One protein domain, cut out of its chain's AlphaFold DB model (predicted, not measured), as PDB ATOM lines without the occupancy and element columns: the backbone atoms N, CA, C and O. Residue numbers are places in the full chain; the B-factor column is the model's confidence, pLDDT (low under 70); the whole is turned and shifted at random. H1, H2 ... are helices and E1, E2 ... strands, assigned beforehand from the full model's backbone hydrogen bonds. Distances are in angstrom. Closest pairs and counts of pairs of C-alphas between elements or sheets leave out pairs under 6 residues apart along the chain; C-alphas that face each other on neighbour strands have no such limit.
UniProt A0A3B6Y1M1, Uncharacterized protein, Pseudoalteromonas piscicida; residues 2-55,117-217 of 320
ATOM      1  N   LEU A   2     202.303 306.452 179.469       19.86
ATOM      2  CA  LEU A   2     202.698 305.521 180.518       19.86
ATOM      3  C   LEU A   2     204.132 305.116 180.248       19.86
ATOM      4  O   LEU A   2     204.424 304.510 179.217       19.86
ATOM      5  N   ASP A   3     204.963 305.497 181.196       24.44
ATOM      6  CA  ASP A   3     206.381 305.242 181.293       24.44
ATOM      7  C   ASP A   3     206.745 303.789 180.955       24.44
ATOM      8  O   ASP A   3     206.255 302.816 181.545       24.44
ATOM      9  N   SER A   4     207.622 303.640 179.970       23.53
ATOM     10  CA  SER A   4     208.378 302.421 179.729       23.53
ATOM     11  C   SER A   4     209.559 302.406 180.692       23.53
ATOM     12  O   SER A   4     210.553 303.071 180.438       23.53
ATOM     13  N   PHE A   5     209.443 301.677 181.801       31.62
ATOM     14  CA  PHE A   5     210.524 301.549 182.779       31.62
ATOM     15  C   PHE A   5     211.231 300.190 182.652       31.62
ATOM     16  O   PHE A   5     210.639 299.141 182.928       31.62
ATOM     17  N   HIS A   6     212.512 300.206 182.279       32.88
ATOM     18  CA  HIS A   6     213.454 299.124 182.582       32.88
ATOM     19  C   HIS A   6     213.957 299.300 184.006       32.88
ATOM     20  O   HIS A   6     214.444 300.370 184.353       32.88
ATOM     21  N   TYR A   7     213.831 298.259 184.822       38.81
ATOM     22  CA  TYR A   7     214.314 298.273 186.195       38.81
ATOM     23  C   TYR A   7     215.358 297.177 186.340       38.81
ATOM     24  O   TYR A   7     215.006 296.041 186.611       38.81
ATOM     25  N   ASN A   8     216.649 297.457 186.266       34.47
ATOM     26  CA  ASN A   8     217.530 296.621 187.072       34.47
ATOM     27  C   ASN A   8     217.242 297.014 188.533       34.47
ATOM     28  O   ASN A   8     217.379 298.183 188.862       34.47
ATOM     29  N   TYR A   9     216.722 296.124 189.389       40.34
ATOM     30  CA  TYR A   9     216.321 296.505 190.758       40.34
ATOM     31  C   TYR A   9     217.493 296.482 191.753       40.34
ATOM     32  O   TYR A   9     217.312 296.855 192.912       40.34
ATOM     33  N   TYR A  10     218.711 296.191 191.272       34.03
ATOM     34  CA  TYR A  10     219.923 296.781 191.846       34.03
ATOM     35  C   TYR A  10     219.853 298.328 191.819       34.03
ATOM     36  O   TYR A  10     220.505 298.992 192.601       34.03
ATOM     37  N   LEU A  11     219.034 298.955 190.967       39.56
ATOM     38  CA  LEU A  11     219.119 300.383 190.623       39.56
ATOM     39  C   LEU A  11     217.911 301.191 191.070       39.56
ATOM     40  O   LEU A  11     217.299 301.901 190.283       39.56
ATOM     41  N   THR A  12     217.651 301.156 192.373       34.31
ATOM     42  CA  THR A  12     216.867 302.148 193.134       34.31
ATOM     43  C   THR A  12     215.428 301.768 193.507       34.31
ATOM     44  O   THR A  12     214.510 301.652 192.705       34.31
ATOM     45  N   ILE A  13     215.241 301.669 194.824       33.50
ATOM     46  CA  ILE A  13     214.245 302.458 195.571       33.50
ATOM     47  C   ILE A  13     214.926 303.277 196.693       33.50
ATOM     48  O   ILE A  13     214.356 304.254 197.168       33.50
ATOM     49  N   ASN A  14     216.168 302.930 197.068       33.00
ATOM     50  CA  ASN A  14     216.901 303.570 198.167       33.00
ATOM     51  C   ASN A  14     218.018 304.540 197.728       33.00
ATOM     52  O   ASN A  14     218.502 305.287 198.568       33.00
ATOM     53  N   THR A  15     218.441 304.538 196.458       30.09
ATOM     54  CA  THR A  15     219.598 305.324 195.966       30.09
ATOM     55  C   THR A  15     219.205 306.632 195.273       30.09
ATOM     56  O   THR A  15     219.878 307.638 195.454       30.09
ATOM     57  N   PHE A  16     218.069 306.675 194.570       30.59
ATOM     58  CA  PHE A  16     217.408 307.928 194.209       30.59
ATOM     59  C   PHE A  16     216.310 308.136 195.233       30.59
ATOM     60  O   PHE A  16     215.277 307.471 195.183       30.59
ATOM     61  N   GLY A  17     216.564 309.008 196.207       30.81
ATOM     62  CA  GLY A  17     215.600 309.381 197.233       30.81
ATOM     63  C   GLY A  17     214.386 310.081 196.630       30.81
ATOM     64  O   GLY A  17     214.242 311.283 196.773       30.81
ATOM     65  N   PHE A  18     213.505 309.350 195.953       28.23
ATOM     66  CA  PHE A  18     212.298 309.898 195.353       28.23
ATOM     67  C   PHE A  18     211.172 308.873 195.338       28.23
ATOM     68  O   PHE A  18     210.834 308.285 194.323       28.23
ATOM     69  N   TYR A  19     210.537 308.737 196.497       30.08
ATOM     70  CA  TYR A  19     209.165 309.213 196.653       30.08
ATOM     71  C   TYR A  19     209.115 309.947 197.991       30.08
ATOM     72  O   TYR A  19     208.799 309.371 199.031       30.08
ATOM     73  N   ARG A  20     209.444 311.245 197.999       31.98
ATOM     74  CA  ARG A  20     208.974 312.086 199.102       31.98
ATOM     75  C   ARG A  20     207.456 311.977 199.053       31.98
ATOM     76  O   ARG A  20     206.873 312.348 198.036       31.98
ATOM     77  N   LYS A  21     206.855 311.415 200.110       40.75
ATOM     78  CA  LYS A  21     205.410 311.351 200.357       40.75
ATOM     79  C   LYS A  21     204.781 312.701 200.021       40.75
ATOM     80  O   LYS A  21     204.652 313.570 200.879       40.75
ATOM     81  N   ARG A  22     204.375 312.903 198.773       35.16
ATOM     82  CA  ARG A  22     203.369 313.902 198.475       35.16
ATOM     83  C   ARG A  22     202.086 313.190 198.827       35.16
ATOM     84  O   ARG A  22     201.582 312.401 198.037       35.16
ATOM     85  N   ALA A  23     201.617 313.427 200.048       41.12
ATOM     86  CA  ALA A  23     200.224 313.209 200.394       41.12
ATOM     87  C   ALA A  23     199.395 314.134 199.490       41.12
ATOM     88  O   ALA A  23     199.029 315.244 199.859       41.12
ATOM     89  N   GLY A  24     199.242 313.727 198.232       51.72
ATOM     90  CA  GLY A  24     198.282 314.300 197.317       51.72
ATOM     91  C   GLY A  24     196.903 313.736 197.629       51.72
ATOM     92  O   GLY A  24     196.697 313.020 198.603       51.72
ATOM     93  N   ILE A  25     195.960 313.997 196.735       59.06
ATOM     94  CA  ILE A  25     194.574 313.518 196.820       59.06
ATOM     95  C   ILE A  25     194.473 311.969 196.788       59.06
ATOM     96  O   ILE A  25     193.416 311.408 197.054       59.06
ATOM     97  N   CYS A  26     195.570 311.269 196.482       65.25
ATOM     98  CA  CYS A  26     195.650 309.818 196.364       65.25
ATOM     99  C   CYS A  26     196.307 309.168 197.594       65.25
ATOM    100  O   CYS A  26     197.532 309.082 197.682       65.25
ATOM    101  N   PHE A  27     195.503 308.665 198.528       70.44
ATOM    102  CA  PHE A  27     195.975 308.003 199.751       70.44
ATOM    103  C   PHE A  27     196.396 306.546 199.534       70.44
ATOM    104  O   PHE A  27     197.101 305.971 200.358       70.44
ATOM    105  N   THR A  28     195.977 305.932 198.428       65.88
ATOM    106  CA  THR A  28     196.269 304.526 198.101       65.88
ATOM    107  C   THR A  28     197.531 304.349 197.254       65.88
ATOM    108  O   THR A  28     197.919 303.215 196.972       65.88
ATOM    109  N   ALA A  29     198.203 305.440 196.868       61.00
ATOM    110  CA  ALA A  29     199.442 305.393 196.090       61.00
ATOM    111  C   ALA A  29     200.538 304.561 196.787       61.00
ATOM    112  O   ALA A  29     201.179 303.720 196.150       61.00
ATOM    113  N   ASP A  30     200.670 304.710 198.110       60.62
ATOM    114  CA  ASP A  30     201.637 303.972 198.936       60.62
ATOM    115  C   ASP A  30     201.381 302.450 198.944       60.62
ATOM    116  O   ASP A  30     202.285 301.648 199.186       60.62
ATOM    117  N   MET A  31     200.154 302.011 198.643       62.28
ATOM    118  CA  MET A  31     199.832 300.586 198.573       62.28
ATOM    119  C   MET A  31     200.452 299.925 197.334       62.28
ATOM    120  O   MET A  31     200.935 298.795 197.426       62.28
ATOM    121  N   ILE A  32     200.497 300.622 196.190       58.53
ATOM    122  CA  ILE A  32     201.166 300.100 194.985       58.53
ATOM    123  C   ILE A  32     202.660 300.000 195.236       58.53
ATOM    124  O   ILE A  32     203.251 298.959 194.954       58.53
ATOM    125  N   SER A  33     203.271 301.066 195.764       54.78
ATOM    126  CA  SER A  33     204.713 301.091 196.009       54.78
ATOM    127  C   SER A  33     205.112 300.010 197.015       54.78
ATOM    128  O   SER A  33     206.117 299.334 196.808       54.78
ATOM    129  N   GLY A  34     204.280 299.739 198.027       56.97
ATOM    130  CA  GLY A  34     204.476 298.628 198.957       56.97
ATOM    131  C   GLY A  34     204.370 297.237 198.312       56.97
ATOM    132  O   GLY A  34     205.202 296.370 198.588       56.97
ATOM    133  N   VAL A  35     203.376 296.997 197.449       58.12
ATOM    134  CA  VAL A  35     203.174 295.689 196.789       58.12
ATOM    135  C   VAL A  35     204.212 295.445 195.693       58.12
ATOM    136  O   VAL A  35     204.847 294.388 195.677       58.12
ATOM    137  N   CYS A  36     204.431 296.418 194.806       55.00
ATOM    138  CA  CYS A  36     205.482 296.365 193.791       55.00
ATOM    139  C   CYS A  36     206.865 296.288 194.443       55.00
ATOM    140  O   CYS A  36     207.681 295.469 194.025       55.00
ATOM    141  N   GLY A  37     207.087 297.051 195.515       57.31
ATOM    142  CA  GLY A  37     208.333 297.041 196.269       57.31
ATOM    143  C   GLY A  37     208.639 295.670 196.866       57.31
ATOM    144  O   GLY A  37     209.710 295.122 196.649       57.31
ATOM    145  N   LYS A  38     207.680 295.026 197.538       60.06
ATOM    146  CA  LYS A  38     207.891 293.667 198.078       60.06
ATOM    147  C   LYS A  38     208.100 292.609 196.993       60.06
ATOM    148  O   LYS A  38     208.815 291.634 197.218       60.06
ATOM    149  N   ARG A  39     207.460 292.775 195.833       57.03
ATOM    150  CA  ARG A  39     207.545 291.814 194.726       57.03
ATOM    151  C   ARG A  39     208.855 291.937 193.942       57.03
ATOM    152  O   ARG A  39     209.374 290.928 193.463       57.03
ATOM    153  N   PHE A  40     209.388 293.152 193.810       56.31
ATOM    154  CA  PHE A  40     210.479 293.451 192.879       56.31
ATOM    155  C   PHE A  40     211.758 293.996 193.531       56.31
ATOM    156  O   PHE A  40     212.808 293.867 192.911       56.31
ATOM    157  N   ASN A  41     211.728 294.475 194.781       58.81
ATOM    158  CA  ASN A  41     212.915 294.977 195.495       58.81
ATOM    159  C   ASN A  41     213.718 293.831 196.115       58.81
ATOM    160  O   ASN A  41     213.864 293.747 197.337       58.81
ATOM    161  N   LYS A  42     214.222 292.922 195.281       65.25
ATOM    162  CA  LYS A  42     215.266 291.990 195.713       65.25
ATOM    163  C   LYS A  42     216.577 292.400 195.062       65.25
ATOM    164  O   LYS A  42     216.566 292.615 193.852       65.25
ATOM    165  N   PRO A  43     217.675 292.477 195.837       58.16
ATOM    166  CA  PRO A  43     218.949 292.954 195.330       58.16
ATOM    167  C   PRO A  43     219.378 292.101 194.145       58.16
ATOM    168  O   PRO A  43     219.548 292.654 193.088       58.16
ATOM    169  N   HIS A  44     219.338 290.768 194.227       67.62
ATOM    170  CA  HIS A  44     219.756 289.827 193.175       67.62
ATOM    171  C   HIS A  44     218.887 289.772 191.891       67.62
ATOM    172  O   HIS A  44     218.973 288.782 191.153       67.62
ATOM    173  N   ARG A  45     218.026 290.767 191.608       72.31
ATOM    174  CA  ARG A  45     217.088 290.732 190.469       72.31
ATOM    175  C   ARG A  45     217.233 291.878 189.474       72.31
ATOM    176  O   ARG A  45     217.122 293.050 189.820       72.31
ATOM    177  N   PHE A  46     217.305 291.509 188.198       67.94
ATOM    178  CA  PHE A  46     217.200 292.419 187.057       67.94
ATOM    179  C   PHE A  46     215.811 292.289 186.411       67.94
ATOM    180  O   PHE A  46     215.356 291.179 186.147       67.94
ATOM    181  N   LYS A  47     215.110 293.390 186.134       73.94
ATOM    182  CA  LYS A  47     213.761 293.428 185.536       73.94
ATOM    183  C   LYS A  47     213.783 294.174 184.194       73.94
ATOM    184  O   LYS A  47     214.192 295.323 184.072       73.94
ATOM    185  N   SER A  48     213.258 293.525 183.162       67.88
ATOM    186  CA  SER A  48     213.065 294.117 181.838       67.88
ATOM    187  C   SER A  48     211.585 294.096 181.485       67.88
ATOM    188  O   SER A  48     210.945 293.054 181.608       67.88
ATOM    189  N   CYS A  49     211.019 295.226 181.067       66.31
ATOM    190  CA  CYS A  49     209.596 295.332 180.762       66.31
ATOM    191  C   CYS A  49     209.337 295.666 179.299       66.31
ATOM    192  O   CYS A  49     210.168 296.223 178.595       66.31
ATOM    193  N   THR A  50     208.132 295.334 178.851       62.69
ATOM    194  CA  THR A  50     207.563 295.874 177.618       62.69
ATOM    195  C   THR A  50     206.511 296.907 177.975       62.69
ATOM    196  O   THR A  50     205.578 296.633 178.734       62.69
ATOM    197  N   SER A  51     206.633 298.088 177.383       54.97
ATOM    198  CA  SER A  51     205.507 298.985 177.174       54.97
ATOM    199  C   SER A  51     204.550 298.283 176.230       54.97
ATOM    200  O   SER A  51     204.880 297.926 175.099       54.97
ATOM    201  N   GLY A  52     203.358 298.023 176.738       51.16
ATOM    202  CA  GLY A  52     202.236 297.636 175.919       51.16
ATOM    203  C   GLY A  52     201.100 298.581 176.227       51.16
ATOM    204  O   GLY A  52     200.718 298.724 177.392       51.16
ATOM    205  N   ASN A  53     200.517 299.160 175.179       55.91
ATOM    206  CA  ASN A  53     199.162 299.676 175.252       55.91
ATOM    207  C   ASN A  53     198.268 298.525 175.716       55.91
ATOM    208  O   ASN A  53     198.002 297.566 174.991       55.91
ATOM    209  N   SER A  54     197.880 298.574 176.983       63.91
ATOM    210  CA  SER A  54     196.947 297.622 177.550       63.91
ATOM    211  C   SER A  54     195.567 298.230 177.404       63.91
ATOM    212  O   SER A  54     195.269 299.241 178.036       63.91
ATOM    213  N   VAL A  55     194.717 297.604 176.589       70.88
ATOM    214  CA  VAL A  55     193.294 297.967 176.498       70.88
ATOM    215  C   VAL A  55     192.668 297.976 177.894       70.88
ATOM    216  O   VAL A  55     191.870 298.846 178.207       70.88
ATOM    217  N   LYS A 117     198.553 293.181 185.182       67.25
ATOM    218  CA  LYS A 117     199.875 292.552 185.194       67.25
ATOM    219  C   LYS A 117     200.772 293.229 184.157       67.25
ATOM    220  O   LYS A 117     200.445 293.285 182.970       67.25
ATOM    221  N   GLU A 118     201.909 293.737 184.614       68.75
ATOM    222  CA  GLU A 118     202.958 294.236 183.733       68.75
ATOM    223  C   GLU A 118     203.509 293.083 182.894       68.75
ATOM    224  O   GLU A 118     203.587 291.951 183.370       68.75
ATOM    225  N   LYS A 119     203.892 293.350 181.645       76.69
ATOM    226  CA  LYS A 119     204.541 292.367 180.771       76.69
ATOM    227  C   LYS A 119     206.054 292.518 180.908       76.69
ATOM    228  O   LYS A 119     206.652 293.339 180.214       76.69
ATOM    229  N   CYS A 120     206.654 291.758 181.816       78.50
ATOM    230  CA  CYS A 120     208.062 291.872 182.169       78.50
ATOM    231  C   CYS A 120     208.724 290.498 182.318       78.50
ATOM    232  O   CYS A 120     208.063 289.478 182.539       78.50
ATOM    233  N   VAL A 121     210.049 290.506 182.202       85.44
ATOM    234  CA  VAL A 121     210.956 289.417 182.552       85.44
ATOM    235  C   VAL A 121     211.757 289.820 183.783       85.44
ATOM    236  O   VAL A 121     212.219 290.957 183.873       85.44
ATOM    237  N   TYR A 122     211.962 288.874 184.688       85.25
ATOM    238  CA  TYR A 122     212.880 288.973 185.815       85.25
ATOM    239  C   TYR A 122     214.033 288.009 185.612       85.25
ATOM    240  O   TYR A 122     213.807 286.859 185.251       85.25
ATOM    241  N   PHE A 123     215.242 288.452 185.902       87.00
ATOM    242  CA  PHE A 123     216.434 287.629 185.936       87.00
ATOM    243  C   PHE A 123     216.924 287.577 187.374       87.00
ATOM    244  O   PHE A 123     217.169 288.614 187.985       87.00
ATOM    245  N   ASP A 124     217.017 286.375 187.917       88.31
ATOM    246  CA  ASP A 124     217.488 286.099 189.263       88.31
ATOM    247  C   ASP A 124     218.916 285.557 189.158       88.31
ATOM    248  O   ASP A 124     219.126 284.408 188.747       88.31
ATOM    249  N   ARG A 125     219.899 286.407 189.478       87.56
ATOM    250  CA  ARG A 125     221.321 286.052 189.370       87.56
ATOM    251  C   ARG A 125     221.685 284.939 190.341       87.56
ATOM    252  O   ARG A 125     222.450 284.048 189.977       87.56
ATOM    253  N   GLU A 126     221.133 284.948 191.552       85.81
ATOM    254  CA  GLU A 126     221.460 283.968 192.587       85.81
ATOM    255  C   GLU A 126     220.987 282.572 192.174       85.81
ATOM    256  O   GLU A 126     221.803 281.643 192.103       85.81
ATOM    257  N   LYS A 127     219.699 282.465 191.818       88.88
ATOM    258  CA  LYS A 127     219.048 281.207 191.419       88.88
ATOM    259  C   LYS A 127     219.356 280.785 189.983       88.88
ATOM    260  O   LYS A 127     219.048 279.655 189.630       88.88
ATOM    261  N   GLN A 128     219.941 281.670 189.172       92.75
ATOM    262  CA  GLN A 128     220.171 281.468 187.735       92.75
ATOM    263  C   GLN A 128     218.885 281.175 186.959       92.75
ATOM    264  O   GLN A 128     218.850 280.341 186.053       92.75
ATOM    265  N   LYS A 129     217.820 281.899 187.308       92.88
ATOM    266  CA  LYS A 129     216.483 281.693 186.750       92.88
ATOM    267  C   LYS A 129     215.917 282.950 186.125       92.88
ATOM    268  O   LYS A 129     216.217 284.068 186.538       92.88
ATOM    269  N   VAL A 130     215.060 282.754 185.135       92.62
ATOM    270  CA  VAL A 130     214.383 283.808 184.392       92.62
ATOM    271  C   VAL A 130     212.881 283.602 184.492       92.62
ATOM    272  O   VAL A 130     212.359 282.563 184.096       92.62
ATOM    273  N   SER A 131     212.182 284.595 185.029       91.19
ATOM    274  CA  SER A 131     210.747 284.524 185.301       91.19
ATOM    275  C   SER A 131     209.970 285.490 184.414       91.19
ATOM    276  O   SER A 131     210.326 286.657 184.300       91.19
ATOM    277  N   PHE A 132     208.886 285.024 183.804       89.38
ATOM    278  CA  PHE A 132     208.017 285.801 182.923       89.38
ATOM    279  C   PHE A 132     206.682 286.069 183.613       89.38
ATOM    280  O   PHE A 132     205.997 285.136 184.033       89.38
ATOM    281  N   THR A 133     206.256 287.332 183.672       85.19
ATOM    282  CA  THR A 133     204.927 287.689 184.211       85.19
ATOM    283  C   THR A 133     203.767 287.257 183.325       85.19
ATOM    284  O   THR A 133     202.617 287.208 183.771       85.19
ATOM    285  N   ILE A 134     204.055 287.017 182.047       85.38
ATOM    286  CA  ILE A 134     203.078 286.601 181.052       85.38
ATOM    287  C   ILE A 134     202.729 285.140 181.316       85.38
ATOM    288  O   ILE A 134     203.602 284.323 181.601       85.38
ATOM    289  N   ASP A 135     201.450 284.808 181.188       85.56
ATOM    290  CA  ASP A 135     201.019 283.422 181.286       85.56
ATOM    291  C   ASP A 135     201.486 282.626 180.056       85.56
ATOM    292  O   ASP A 135     201.092 282.903 178.913       85.56
ATOM    293  N   ILE A 136     202.376 281.664 180.301       88.50
ATOM    294  CA  ILE A 136     203.002 280.821 179.285       88.50
ATOM    295  C   ILE A 136     202.404 279.413 179.407       88.50
ATOM    296  O   ILE A 136     202.563 278.769 180.444       88.50
ATOM    297  N   PRO A 137     201.728 278.901 178.363       86.69
ATOM    298  CA  PRO A 137     201.214 277.536 178.348       86.69
ATOM    299  C   PRO A 137     202.330 276.504 178.542       86.69
ATOM    300  O   PRO A 137     203.456 276.715 178.098       86.69
ATOM    301  N   HIS A 138     202.001 275.367 179.161       86.38
ATOM    302  CA  HIS A 138     202.908 274.219 179.361       86.38
ATOM    303  C   HIS A 138     204.126 274.471 180.262       86.38
ATOM    304  O   HIS A 138     205.019 273.630 180.348       86.38
ATOM    305  N   CYS A 139     204.173 275.620 180.924       87.25
ATOM    306  CA  CYS A 139     205.165 275.935 181.938       87.25
ATOM    307  C   CYS A 139     204.852 275.158 183.225       87.25
ATOM    308  O   CYS A 139     203.741 275.230 183.756       87.25
ATOM    309  N   THR A 140     205.831 274.383 183.692       86.56
ATOM    310  CA  THR A 140     205.711 273.505 184.864       86.56
ATOM    311  C   THR A 140     206.221 274.168 186.135       86.56
ATOM    312  O   THR A 140     205.625 273.994 187.193       86.56
ATOM    313  N   GLU A 141     207.306 274.937 186.037       91.31
ATOM    314  CA  GLU A 141     207.928 275.594 187.180       91.31
ATOM    315  C   GLU A 141     207.445 277.039 187.330       91.31
ATOM    316  O   GLU A 141     207.328 277.788 186.354       91.31
ATOM    317  N   ARG A 142     207.163 277.437 188.574       89.81
ATOM    318  CA  ARG A 142     206.728 278.789 188.913       89.81
ATOM    319  C   ARG A 142     207.575 279.383 190.027       89.81
ATOM    320  O   ARG A 142     208.031 278.670 190.916       89.81
ATOM    321  N   ASP A 143     207.771 280.694 189.963       85.62
ATOM    322  CA  ASP A 143     208.446 281.447 191.016       85.62
ATOM    323  C   ASP A 143     207.552 281.614 192.262       85.62
ATOM    324  O   ASP A 143     206.385 281.219 192.300       85.62
ATOM    325  N   GLU A 144     208.102 282.260 193.290       83.06
ATOM    326  CA  GLU A 144     207.405 282.602 194.541       83.06
ATOM    327  C   GLU A 144     206.155 283.488 194.355       83.06
ATOM    328  O   GLU A 144     205.367 283.649 195.285       83.06
ATOM    329  N   PHE A 145     205.954 284.057 193.164       78.25
ATOM    330  CA  PHE A 145     204.803 284.884 192.803       78.25
ATOM    331  C   PHE A 145     203.872 284.203 191.791       78.25
ATOM    332  O   PHE A 145     202.969 284.853 191.255       78.25
ATOM    333  N   GLY A 146     204.090 282.917 191.504       84.31
ATOM    334  CA  GLY A 146     203.300 282.150 190.546       84.31
ATOM    335  C   GLY A 146     203.574 282.497 189.078       84.31
ATOM    336  O   GLY A 146     202.800 282.086 188.210       84.31
ATOM    337  N   ASN A 147     204.633 283.246 188.772       87.88
ATOM    338  CA  ASN A 147     205.062 283.531 187.405       87.88
ATOM    339  C   ASN A 147     205.815 282.336 186.820       87.88
ATOM    340  O   ASN A 147     206.476 281.601 187.547       87.88
ATOM    341  N   CYS A 148     205.764 282.172 185.502       91.75
ATOM    342  CA  CYS A 148     206.473 281.088 184.834       91.75
ATOM    343  C   CYS A 148     207.980 281.287 184.861       91.75
ATOM    344  O   CYS A 148     208.451 282.362 184.497       91.75
ATOM    345  N   CYS A 149     208.712 280.255 185.267       93.19
ATOM    346  CA  CYS A 149     210.145 280.321 185.516       93.19
ATOM    347  C   CYS A 149     210.900 279.302 184.653       93.19
ATOM    348  O   CYS A 149     210.416 278.190 184.450       93.19
ATOM    349  N   PHE A 150     212.070 279.693 184.156       94.75
ATOM    350  CA  PHE A 150     212.971 278.854 183.364       94.75
ATOM    351  C   PHE A 150     214.410 279.049 183.830       94.75
ATOM    352  O   PHE A 150     214.758 280.119 184.336       94.75
ATOM    353  N   ASP A 151     215.265 278.059 183.604       95.12
ATOM    354  CA  ASP A 151     216.695 278.221 183.847       95.12
ATOM    355  C   ASP A 151     217.305 279.188 182.823       95.12
ATOM    356  O   ASP A 151     216.949 279.191 181.642       95.12
ATOM    357  N   TYR A 152     218.262 280.018 183.252       94.00
ATOM    358  CA  TYR A 152     218.915 280.989 182.364       94.00
ATOM    359  C   TYR A 152     219.599 280.317 181.162       94.00
ATOM    360  O   TYR A 152     219.615 280.865 180.061       94.00
ATOM    361  N   SER A 153     220.085 279.085 181.339       93.88
ATOM    362  CA  SER A 153     220.665 278.264 180.273       93.88
ATOM    363  C   SER A 153     219.665 277.903 179.167       93.88
ATOM    364  O   SER A 153     220.086 277.623 178.044       93.88
ATOM    365  N   GLU A 154     218.358 277.938 179.431       94.00
ATOM    366  CA  GLU A 154     217.292 277.677 178.457       94.00
ATOM    367  C   GLU A 154     216.830 278.947 177.735       94.00
ATOM    368  O   GLU A 154     216.093 278.882 176.746       94.00
ATOM    369  N   ILE A 155     217.293 280.112 178.186       94.38
ATOM    370  CA  ILE A 155     216.959 281.403 177.600       94.38
ATOM    371  C   ILE A 155     217.963 281.771 176.504       94.38
ATOM    372  O   ILE A 155     219.169 281.545 176.578       94.38
ATOM    373  N   SER A 156     217.427 282.333 175.430       92.69
ATOM    374  CA  SER A 156     218.139 282.952 174.326       92.69
ATOM    375  C   SER A 156     217.941 284.460 174.414       92.69
ATOM    376  O   SER A 156     216.840 284.971 174.177       92.69
ATOM    377  N   LEU A 157     219.024 285.158 174.746       90.00
ATOM    378  CA  LEU A 157     219.131 286.604 174.634       90.00
ATOM    379  C   LEU A 157     219.731 286.937 173.263       90.00
ATOM    380  O   LEU A 157     220.788 286.417 172.903       90.00
ATOM    381  N   ARG A 158     219.054 287.776 172.478       87.56
ATOM    382  CA  ARG A 158     219.496 288.185 171.138       87.56
ATOM    383  C   ARG A 158     219.427 289.688 170.995       87.56
ATOM    384  O   ARG A 158     218.405 290.276 171.307       87.56
ATOM    385  N   TYR A 159     220.462 290.289 170.440       83.25
ATOM    386  CA  TYR A 159     220.410 291.664 169.970       83.25
ATOM    387  C   TYR A 159     220.001 291.661 168.493       83.25
ATOM    388  O   TYR A 159     220.677 291.050 167.666       83.25
ATOM    389  N   GLN A 160     218.863 292.270 168.155       82.44
ATOM    390  CA  GLN A 160     218.387 292.308 166.771       82.44
ATOM    391  C   GLN A 160     217.714 293.629 166.428       82.44
ATOM    392  O   GLN A 160     217.172 294.329 167.284       82.44
ATOM    393  N   ARG A 161     217.694 293.917 165.127       80.94
ATOM    394  CA  ARG A 161     216.867 294.972 164.561       80.94
ATOM    395  C   ARG A 161     215.391 294.579 164.672       80.94
ATOM    396  O   ARG A 161     215.014 293.439 164.383       80.94
ATOM    397  N   VAL A 162     214.564 295.515 165.107       79.75
ATOM    398  CA  VAL A 162     213.115 295.385 165.237       79.75
ATOM    399  C   VAL A 162     212.471 296.493 164.413       79.75
ATOM    400  O   VAL A 162     212.917 297.637 164.415       79.75
ATOM    401  N   TYR A 163     211.425 296.138 163.681       74.88
ATOM    402  CA  TYR A 163     210.613 297.092 162.940       74.88
ATOM    403  C   TYR A 163     209.416 297.447 163.806       74.88
ATOM    404  O   TYR A 163     208.679 296.551 164.232       74.88
ATOM    405  N   THR A 164     209.241 298.729 164.115       66.31
ATOM    406  CA  THR A 164     208.040 299.172 164.819       66.31
ATOM    407  C   THR A 164     206.871 299.202 163.846       66.31
ATOM    408  O   THR A 164     207.012 299.598 162.689       66.31
ATOM    409  N   ASN A 165     205.689 298.812 164.327       59.38
ATOM    410  CA  ASN A 165     204.460 298.863 163.532       59.38
ATOM    411  C   ASN A 165     204.093 300.303 163.127       59.38
ATOM    412  O   ASN A 165     203.356 300.513 162.170       59.38
ATOM    413  N   GLU A 166     204.617 301.292 163.851       55.78
ATOM    414  CA  GLU A 166     204.436 302.708 163.571       55.78
ATOM    415  C   GLU A 166     205.499 303.167 162.559       55.78
ATOM    416  O   GLU A 166     206.696 303.196 162.853       55.78
ATOM    417  N   TYR A 167     205.046 303.482 161.342       57.62
ATOM    418  CA  TYR A 167     205.799 304.147 160.265       57.62
ATOM    419  C   TYR A 167     207.036 303.420 159.709       57.62
ATOM    420  O   TYR A 167     207.831 304.030 158.999       57.62
ATOM    421  N   GLY A 168     207.211 302.125 159.992       61.16
ATOM    422  CA  GLY A 168     208.350 301.355 159.480       61.16
ATOM    423  C   GLY A 168     209.700 301.808 160.048       61.16
ATOM    424  O   GLY A 168     210.744 301.494 159.472       61.16
ATOM    425  N   ALA A 169     209.691 302.542 161.166       66.50
ATOM    426  CA  ALA A 169     210.916 302.952 161.828       66.50
ATOM    427  C   ALA A 169     211.701 301.716 162.296       66.50
ATOM    428  O   ALA A 169     211.146 300.741 162.817       66.50
ATOM    429  N   MET A 170     213.014 301.757 162.078       70.31
ATOM    430  CA  MET A 170     213.919 300.710 162.531       70.31
ATOM    431  C   MET A 170     214.458 301.085 163.907       70.31
ATOM    432  O   MET A 170     215.003 302.169 164.100       70.31
ATOM    433  N   THR A 171     214.296 300.173 164.855       77.75
ATOM    434  CA  THR A 171     214.851 300.253 166.206       77.75
ATOM    435  C   THR A 171     215.711 299.014 166.438       77.75
ATOM    436  O   THR A 171     215.566 298.008 165.736       77.75
ATOM    437  N   TYR A 172     216.631 299.059 167.388       80.00
ATOM    438  CA  TYR A 172     217.290 297.862 167.893       80.00
ATOM    439  C   TYR A 172     216.711 297.515 169.261       80.00
ATOM    440  O   TYR A 172     216.190 298.377 169.959       80.00
ATOM    441  N   ALA A 173     216.730 296.234 169.623       83.31
ATOM    442  CA  ALA A 173     216.290 295.821 170.948       83.31
ATOM    443  C   ALA A 173     216.879 294.460 171.346       83.31
ATOM    444  O   ALA A 173     216.975 293.553 170.505       83.31
ATOM    445  N   PRO A 174     217.206 294.265 172.635       85.62
ATOM    446  CA  PRO A 174     217.420 292.939 173.193       85.62
ATOM    447  C   PRO A 174     216.108 292.145 173.198       85.62
ATOM    448  O   PRO A 174     215.114 292.524 173.816       85.62
ATOM    449  N   ILE A 175     216.095 291.001 172.528       88.56
ATOM    450  CA  ILE A 175     215.009 290.027 172.544       88.56
ATOM    451  C   ILE A 175     215.368 288.913 173.509       88.56
ATOM    452  O   ILE A 175     216.344 288.186 173.317       88.56
ATOM    453  N   ILE A 176     214.522 288.750 174.513       91.56
ATOM    454  CA  ILE A 176     214.619 287.703 175.517       91.56
ATOM    455  C   ILE A 176     213.591 286.648 175.141       91.56
ATOM    456  O   ILE A 176     212.391 286.925 175.107       91.56
ATOM    457  N   SER A 177     214.041 285.443 174.813       93.12
ATOM    458  CA  SER A 177     213.148 284.365 174.386       93.12
ATOM    459  C   SER A 177     213.594 283.009 174.893       93.12
ATOM    460  O   SER A 177     214.786 282.779 175.036       93.12
ATOM    461  N   HIS A 178     212.670 282.084 175.111       94.50
ATOM    462  CA  HIS A 178     213.032 280.693 175.369       94.50
ATOM    463  C   HIS A 178     213.686 280.060 174.123       94.50
ATOM    464  O   HIS A 178     213.217 280.278 173.001       94.50
ATOM    465  N   LYS A 179     214.748 279.255 174.292       93.62
ATOM    466  CA  LYS A 179     215.458 278.577 173.181       93.62
ATOM    467  C   LYS A 179     214.522 277.681 172.370       93.62
ATOM    468  O   LYS A 179     214.528 277.709 171.142       93.62
ATOM    469  N   ASN A 180     213.670 276.923 173.058       92.00
ATOM    470  CA  ASN A 180     212.592 276.156 172.438       92.00
ATOM    471  C   ASN A 180     211.344 277.032 172.219       92.00
ATOM    472  O   ASN A 180     210.388 276.980 172.996       92.00
ATOM    473  N   GLY A 181     211.374 277.856 171.171       87.94
ATOM    474  CA  GLY A 181     210.267 278.753 170.824       87.94
ATOM    475  C   GLY A 181     209.008 278.045 170.306       87.94
ATOM    476  O   GLY A 181     207.933 278.630 170.356       87.94
ATOM    477  N   GLN A 182     209.111 276.791 169.843       88.62
ATOM    478  CA  GLN A 182     207.944 276.011 169.401       88.62
ATOM    479  C   GLN A 182     207.089 275.566 170.589       88.62
ATOM    480  O   GLN A 182     205.868 275.698 170.556       88.62
ATOM    481  N   LYS A 183     207.734 275.079 171.658       89.56
ATOM    482  CA  LYS A 183     207.046 274.675 172.890       89.56
ATOM    483  C   LYS A 183     206.516 275.881 173.670       89.56
ATOM    484  O   LYS A 183     205.424 275.819 174.226       89.56
ATOM    485  N   PHE A 184     207.274 276.979 173.690       91.81
ATOM    486  CA  PHE A 184     206.947 278.172 174.472       91.81
ATOM    487  C   PHE A 184     206.903 279.442 173.607       91.81
ATOM    488  O   PHE A 184     207.724 280.345 173.781       91.81
ATOM    489  N   PRO A 185     205.921 279.576 172.699       89.12
ATOM    490  CA  PRO A 185     205.856 280.711 171.775       89.12
ATOM    491  C   PRO A 185     205.600 282.049 172.485       89.12
ATOM    492  O   PRO A 185     206.028 283.098 172.009       89.12
ATOM    493  N   LYS A 186     204.926 282.021 173.645       89.00
ATOM    494  CA  LYS A 186     204.654 283.209 174.472       89.00
ATOM    495  C   LYS A 186     205.825 283.615 175.374       89.00
ATOM    496  O   LYS A 186     205.795 284.711 175.929       89.00
ATOM    497  N   ALA A 187     206.855 282.779 175.509       91.00
ATOM    498  CA  ALA A 187     208.058 283.081 176.284       91.00
ATOM    499  C   ALA A 187     209.022 283.947 175.460       91.00
ATOM    500  O   ALA A 187     210.152 283.547 175.180       91.00
ATOM    501  N   LYS A 188     208.547 285.107 174.997       89.88
ATOM    502  CA  LYS A 188     209.308 286.062 174.189       89.88
ATOM    503  C   LYS A 188     208.922 287.484 174.576       89.88
ATOM    504  O   LYS A 188     207.756 287.856 174.472       89.88
ATOM    505  N   ILE A 189     209.908 288.272 174.988       87.31
ATOM    506  CA  ILE A 189     209.760 289.673 175.377       87.31
ATOM    507  C   ILE A 189     210.848 290.497 174.682       87.31
ATOM    508  O   ILE A 189     212.009 290.097 174.625       87.31
ATOM    509  N   THR A 190     210.453 291.641 174.132       84.88
ATOM    510  CA  THR A 190     211.366 292.655 173.597       84.88
ATOM    511  C   THR A 190     211.696 293.624 174.719       84.88
ATOM    512  O   THR A 190     210.803 294.323 175.183       84.88
ATOM    513  N   ALA A 191     212.938 293.667 175.186       78.19
ATOM    514  CA  ALA A 191     213.341 294.693 176.135       78.19
ATOM    515  C   ALA A 191     213.229 296.066 175.455       78.19
ATOM    516  O   ALA A 191     213.739 296.247 174.349       78.19
ATOM    517  N   ILE A 192     212.536 297.010 176.084       68.88
ATOM    518  CA  ILE A 192     212.623 298.417 175.699       68.88
ATOM    519  C   ILE A 192     213.967 298.970 176.195       68.88
ATOM    520  O   ILE A 192     214.669 298.375 177.011       68.88
ATOM    521  N   VAL A 193     214.389 300.079 175.620       65.00
ATOM    522  CA  VAL A 193     215.573 300.816 176.045       65.00
ATOM    523  C   VAL A 193     215.043 302.187 176.428       65.00
ATOM    524  O   VAL A 193     214.319 302.784 175.635       65.00
ATOM    525  N   ASN A 194     215.289 302.615 177.671       53.19
ATOM    526  CA  ASN A 194     214.692 303.837 178.235       53.19
ATOM    527  C   ASN A 194     215.103 305.099 177.465       53.19
ATOM    528  O   ASN A 194     214.375 306.085 177.484       53.19
ATOM    529  N   GLU A 195     216.273 305.058 176.838       59.91
ATOM    530  CA  GLU A 195     216.849 306.154 176.073       59.91
ATOM    531  C   GLU A 195     216.221 306.198 174.670       59.91
ATOM    532  O   GLU A 195     215.012 306.380 174.499       59.91
ATOM    533  N   ASN A 196     217.025 305.999 173.637       63.62
ATOM    534  CA  ASN A 196     216.615 306.032 172.258       63.62
ATOM    535  C   ASN A 196     216.846 304.655 171.638       63.62
ATOM    536  O   ASN A 196     217.904 304.359 171.101       63.62
ATOM    537  N   GLY A 197     215.800 303.827 171.577       62.59
ATOM    538  CA  GLY A 197     215.868 302.536 170.878       62.59
ATOM    539  C   GLY A 197     216.296 302.633 169.397       62.59
ATOM    540  O   GLY A 197     216.565 301.616 168.750       62.59
ATOM    541  N   ARG A 198     216.336 303.837 168.808       68.38
ATOM    542  CA  ARG A 198     216.888 304.067 167.463       68.38
ATOM    543  C   ARG A 198     218.415 304.086 167.453       68.38
ATOM    544  O   ARG A 198     218.988 303.857 166.393       68.38
ATOM    545  N   VAL A 199     219.051 304.337 168.594       73.94
ATOM    546  CA  VAL A 199     220.495 304.276 168.792       73.94
ATOM    547  C   VAL A 199     220.873 302.811 169.062       73.94
ATOM    548  O   VAL A 199     220.528 302.252 170.107       73.94
ATOM    549  N   PRO A 200     221.561 302.143 168.117       77.00
ATOM    550  CA  PRO A 200     221.910 300.729 168.234       77.00
ATOM    551  C   PRO A 200     222.730 300.435 169.493       77.00
ATOM    552  O   PRO A 200     222.540 299.410 170.153       77.00
ATOM    553  N   ILE A 201     223.641 301.345 169.837       76.38
ATOM    554  CA  ILE A 201     224.603 301.104 170.900       76.38
ATOM    555  C   ILE A 201     223.967 301.066 172.293       76.38
ATOM    556  O   ILE A 201     224.307 300.187 173.075       76.38
ATOM    557  N   GLU A 202     222.959 301.891 172.573       76.75
ATOM    558  CA  GLU A 202     222.226 301.877 173.851       76.75
ATOM    559  C   GLU A 202     221.510 300.539 174.069       76.75
ATOM    560  O   GLU A 202     221.531 299.931 175.141       76.75
ATOM    561  N   CYS A 203     220.946 300.007 172.988       78.56
ATOM    562  CA  CYS A 203     220.316 298.699 172.975       78.56
ATOM    563  C   CYS A 203     221.328 297.566 173.193       78.56
ATOM    564  O   CYS A 203     221.002 296.549 173.812       78.56
ATOM    565  N   LEU A 204     222.549 297.728 172.685       79.06
ATOM    566  CA  LEU A 204     223.633 296.782 172.906       79.06
ATOM    567  C   LEU A 204     224.165 296.838 174.345       79.06
ATOM    568  O   LEU A 204     224.451 295.779 174.902       79.06
ATOM    569  N   MET A 205     224.271 298.024 174.952       77.94
ATOM    570  CA  MET A 205     224.682 298.166 176.354       77.94
ATOM    571  C   MET A 205     223.731 297.390 177.266       77.94
ATOM    572  O   MET A 205     224.176 296.496 177.980       77.94
ATOM    573  N   LEU A 206     222.415 297.584 177.109       79.44
ATOM    574  CA  LEU A 206     221.412 296.823 177.862       79.44
ATOM    575  C   LEU A 206     221.529 295.302 177.647       79.44
ATOM    576  O   LEU A 206     221.338 294.509 178.572       79.44
ATOM    577  N   PHE A 207     221.821 294.872 176.415       83.75
ATOM    578  CA  PHE A 207     222.056 293.461 176.103       83.75
ATOM    579  C   PHE A 207     223.280 292.905 176.851       83.75
ATOM    580  O   PHE A 207     223.194 291.828 177.448       83.75
ATOM    581  N   GLU A 208     224.408 293.620 176.825       82.06
ATOM    582  CA  GLU A 208     225.631 293.217 177.522       82.06
ATOM    583  C   GLU A 208     225.454 293.267 179.043       82.06
ATOM    584  O   GLU A 208     225.917 292.354 179.724       82.06
ATOM    585  N   ASP A 209     224.712 294.238 179.572       81.38
ATOM    586  CA  ASP A 209     224.427 294.344 181.002       81.38
ATOM    587  C   ASP A 209     223.643 293.142 181.508       81.38
ATOM    588  O   ASP A 209     224.074 292.510 182.468       81.38
ATOM    589  N   ILE A 210     222.559 292.739 180.831       83.75
ATOM    590  CA  ILE A 210     221.802 291.528 181.199       83.75
ATOM    591  C   ILE A 210     222.713 290.297 181.172       83.75
ATOM    592  O   ILE A 210     222.673 289.451 182.072       83.75
ATOM    593  N   ARG A 211     223.539 290.182 180.128       85.31
ATOM    594  CA  ARG A 211     224.426 289.035 179.938       85.31
ATOM    595  C   ARG A 211     225.483 288.948 181.038       85.31
ATOM    596  O   ARG A 211     225.667 287.868 181.598       85.31
ATOM    597  N   ARG A 212     226.167 290.057 181.332       85.25
ATOM    598  CA  ARG A 212     227.209 290.153 182.368       85.25
ATOM    599  C   ARG A 212     226.604 290.007 183.760       85.25
ATOM    600  O   ARG A 212     227.138 289.281 184.591       85.25
ATOM    601  N   PHE A 213     225.435 290.604 183.978       85.81
ATOM    602  CA  PHE A 213     224.672 290.469 185.209       85.81
ATOM    603  C   PHE A 213     224.325 289.012 185.528       85.81
ATOM    604  O   PHE A 213     224.360 288.614 186.686       85.81
ATOM    605  N   MET A 214     224.015 288.186 184.533       88.25
ATOM    606  CA  MET A 214     223.705 286.774 184.773       88.25
ATOM    607  C   MET A 214     224.936 285.867 184.840       88.25
ATOM    608  O   MET A 214     224.822 284.738 185.316       88.25
ATOM    609  N   ASP A 215     226.107 286.342 184.415       89.38
ATOM    610  CA  ASP A 215     227.352 285.576 184.446       89.38
ATOM    611  C   ASP A 215     227.942 285.520 185.866       89.38
ATOM    612  O   ASP A 215     228.582 286.463 186.333       89.38
ATOM    613  N   LYS A 216     227.734 284.398 186.567       89.00
ATOM    614  CA  LYS A 216     228.297 284.162 187.914       89.00
ATOM    615  C   LYS A 216     229.785 283.814 187.912       89.00
ATOM    616  O   LYS A 216     230.373 283.746 188.986       89.00
ATOM    617  N   SER A 217     230.394 283.559 186.750       89.56
ATOM    618  CA  SER A 217     231.839 283.287 186.681       89.56
ATOM    619  C   SER A 217     232.682 284.542 186.920       89.56
ATOM    620  O   SER A 217     233.885 284.447 187.167       89.56
TER     621      SER A 217
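This is residues 2 to 55 and 117 to 217 of the 320 residues of an uncharacterized protein of Pseudoalteromonas piscicida (UniProt A0A3B6Y1M1). Two antiparallel sheets pack partly face to face as a loose sandwich with crossed strands, and helix H2 runs along one side, packed on both sheets. The other helix, H1, lies away from the sandwich with the long first stretch, whose residues 22 to 28 stick out. The 155 printed residues, 68 of them in named elements, under half, hold two named helices and seven named strands in the order H1 E1 E2 E3 E4 E5 E6 E7 H2, a mixed class. The sheets run E1 E2 E3 E4 and E5 E6 E7. The whole is compact, with a radius of gyration of the C-alphas of 16.3 A and spans of 48 by 39 by 37 A.

Find C-alpha 45 at (217.088, 290.732, 190.469), where E1, residues 45 to 50, begins its 16.8 A. E2 is residues 119 to 124, 16.7 A long; E3 is 129 to 132 and E4 148 to 151. Then look at E5, residues 155 to 163, 22.4 A, which bends by 65 degrees at residue 159, and E6, 170 to 178, 23.8 A, which bends by 53 degrees at residue 173. E7 is residues 188 to 190. H1, residues 29 to 40, spans 16.6 A from (199.442, 305.393, 196.090). H2, residues 200 to 214, runs 21.7 A to C-alpha 214 at (223.705, 286.774, 184.773).

Start at the sheet E1 E2 E3 E4, where N 48 and O 121 are 2.9 A apart, within hydrogen-bond range. Next, N 122 and O 131 are at 2.8 A, and N 130 and O 150 at 2.8 A. E2 E3 E4 is a meander, each strand the antiparallel neighbour of the one before, and so is E5 E6 E7, with N 158 and O 175 at 2.9 A and N 176 and O 189 at 2.9 A. In the sandwich, two sheets face to face, the facing parts are 9.8 A centre to centre and the strands stand at 55 degrees; the closest C-alphas of E1 and E7 are those of Thr 50 and Thr 190, 6.4 A. H2 is on one face of the sheet E5 E6 E7, two layers, over E5 and E6 at a height of 9.1 A; its closest C-alpha pair with E6 is Ala 173 and Cys 203, 5.3 A. H2 is also on the other sheet, over E1, at a height of 11.5 A. H1 is on neither sheet and is apart from H2. In H1 and H2 every O i to N i+4 pair is within hydrogen-bond range.

The farthest C-alphas, those of Ile 25 and Ser 217, are 49.0 A apart. Residues 56 to 116 are not printed, and C-alphas 55 and 117 are 12.2 A apart across the cut. The link from E3 to E4 is long. Mean pLDDT of the printed part is 71.3; 65 residues are under 70, among them residues 2 to 26 and 28 to 44.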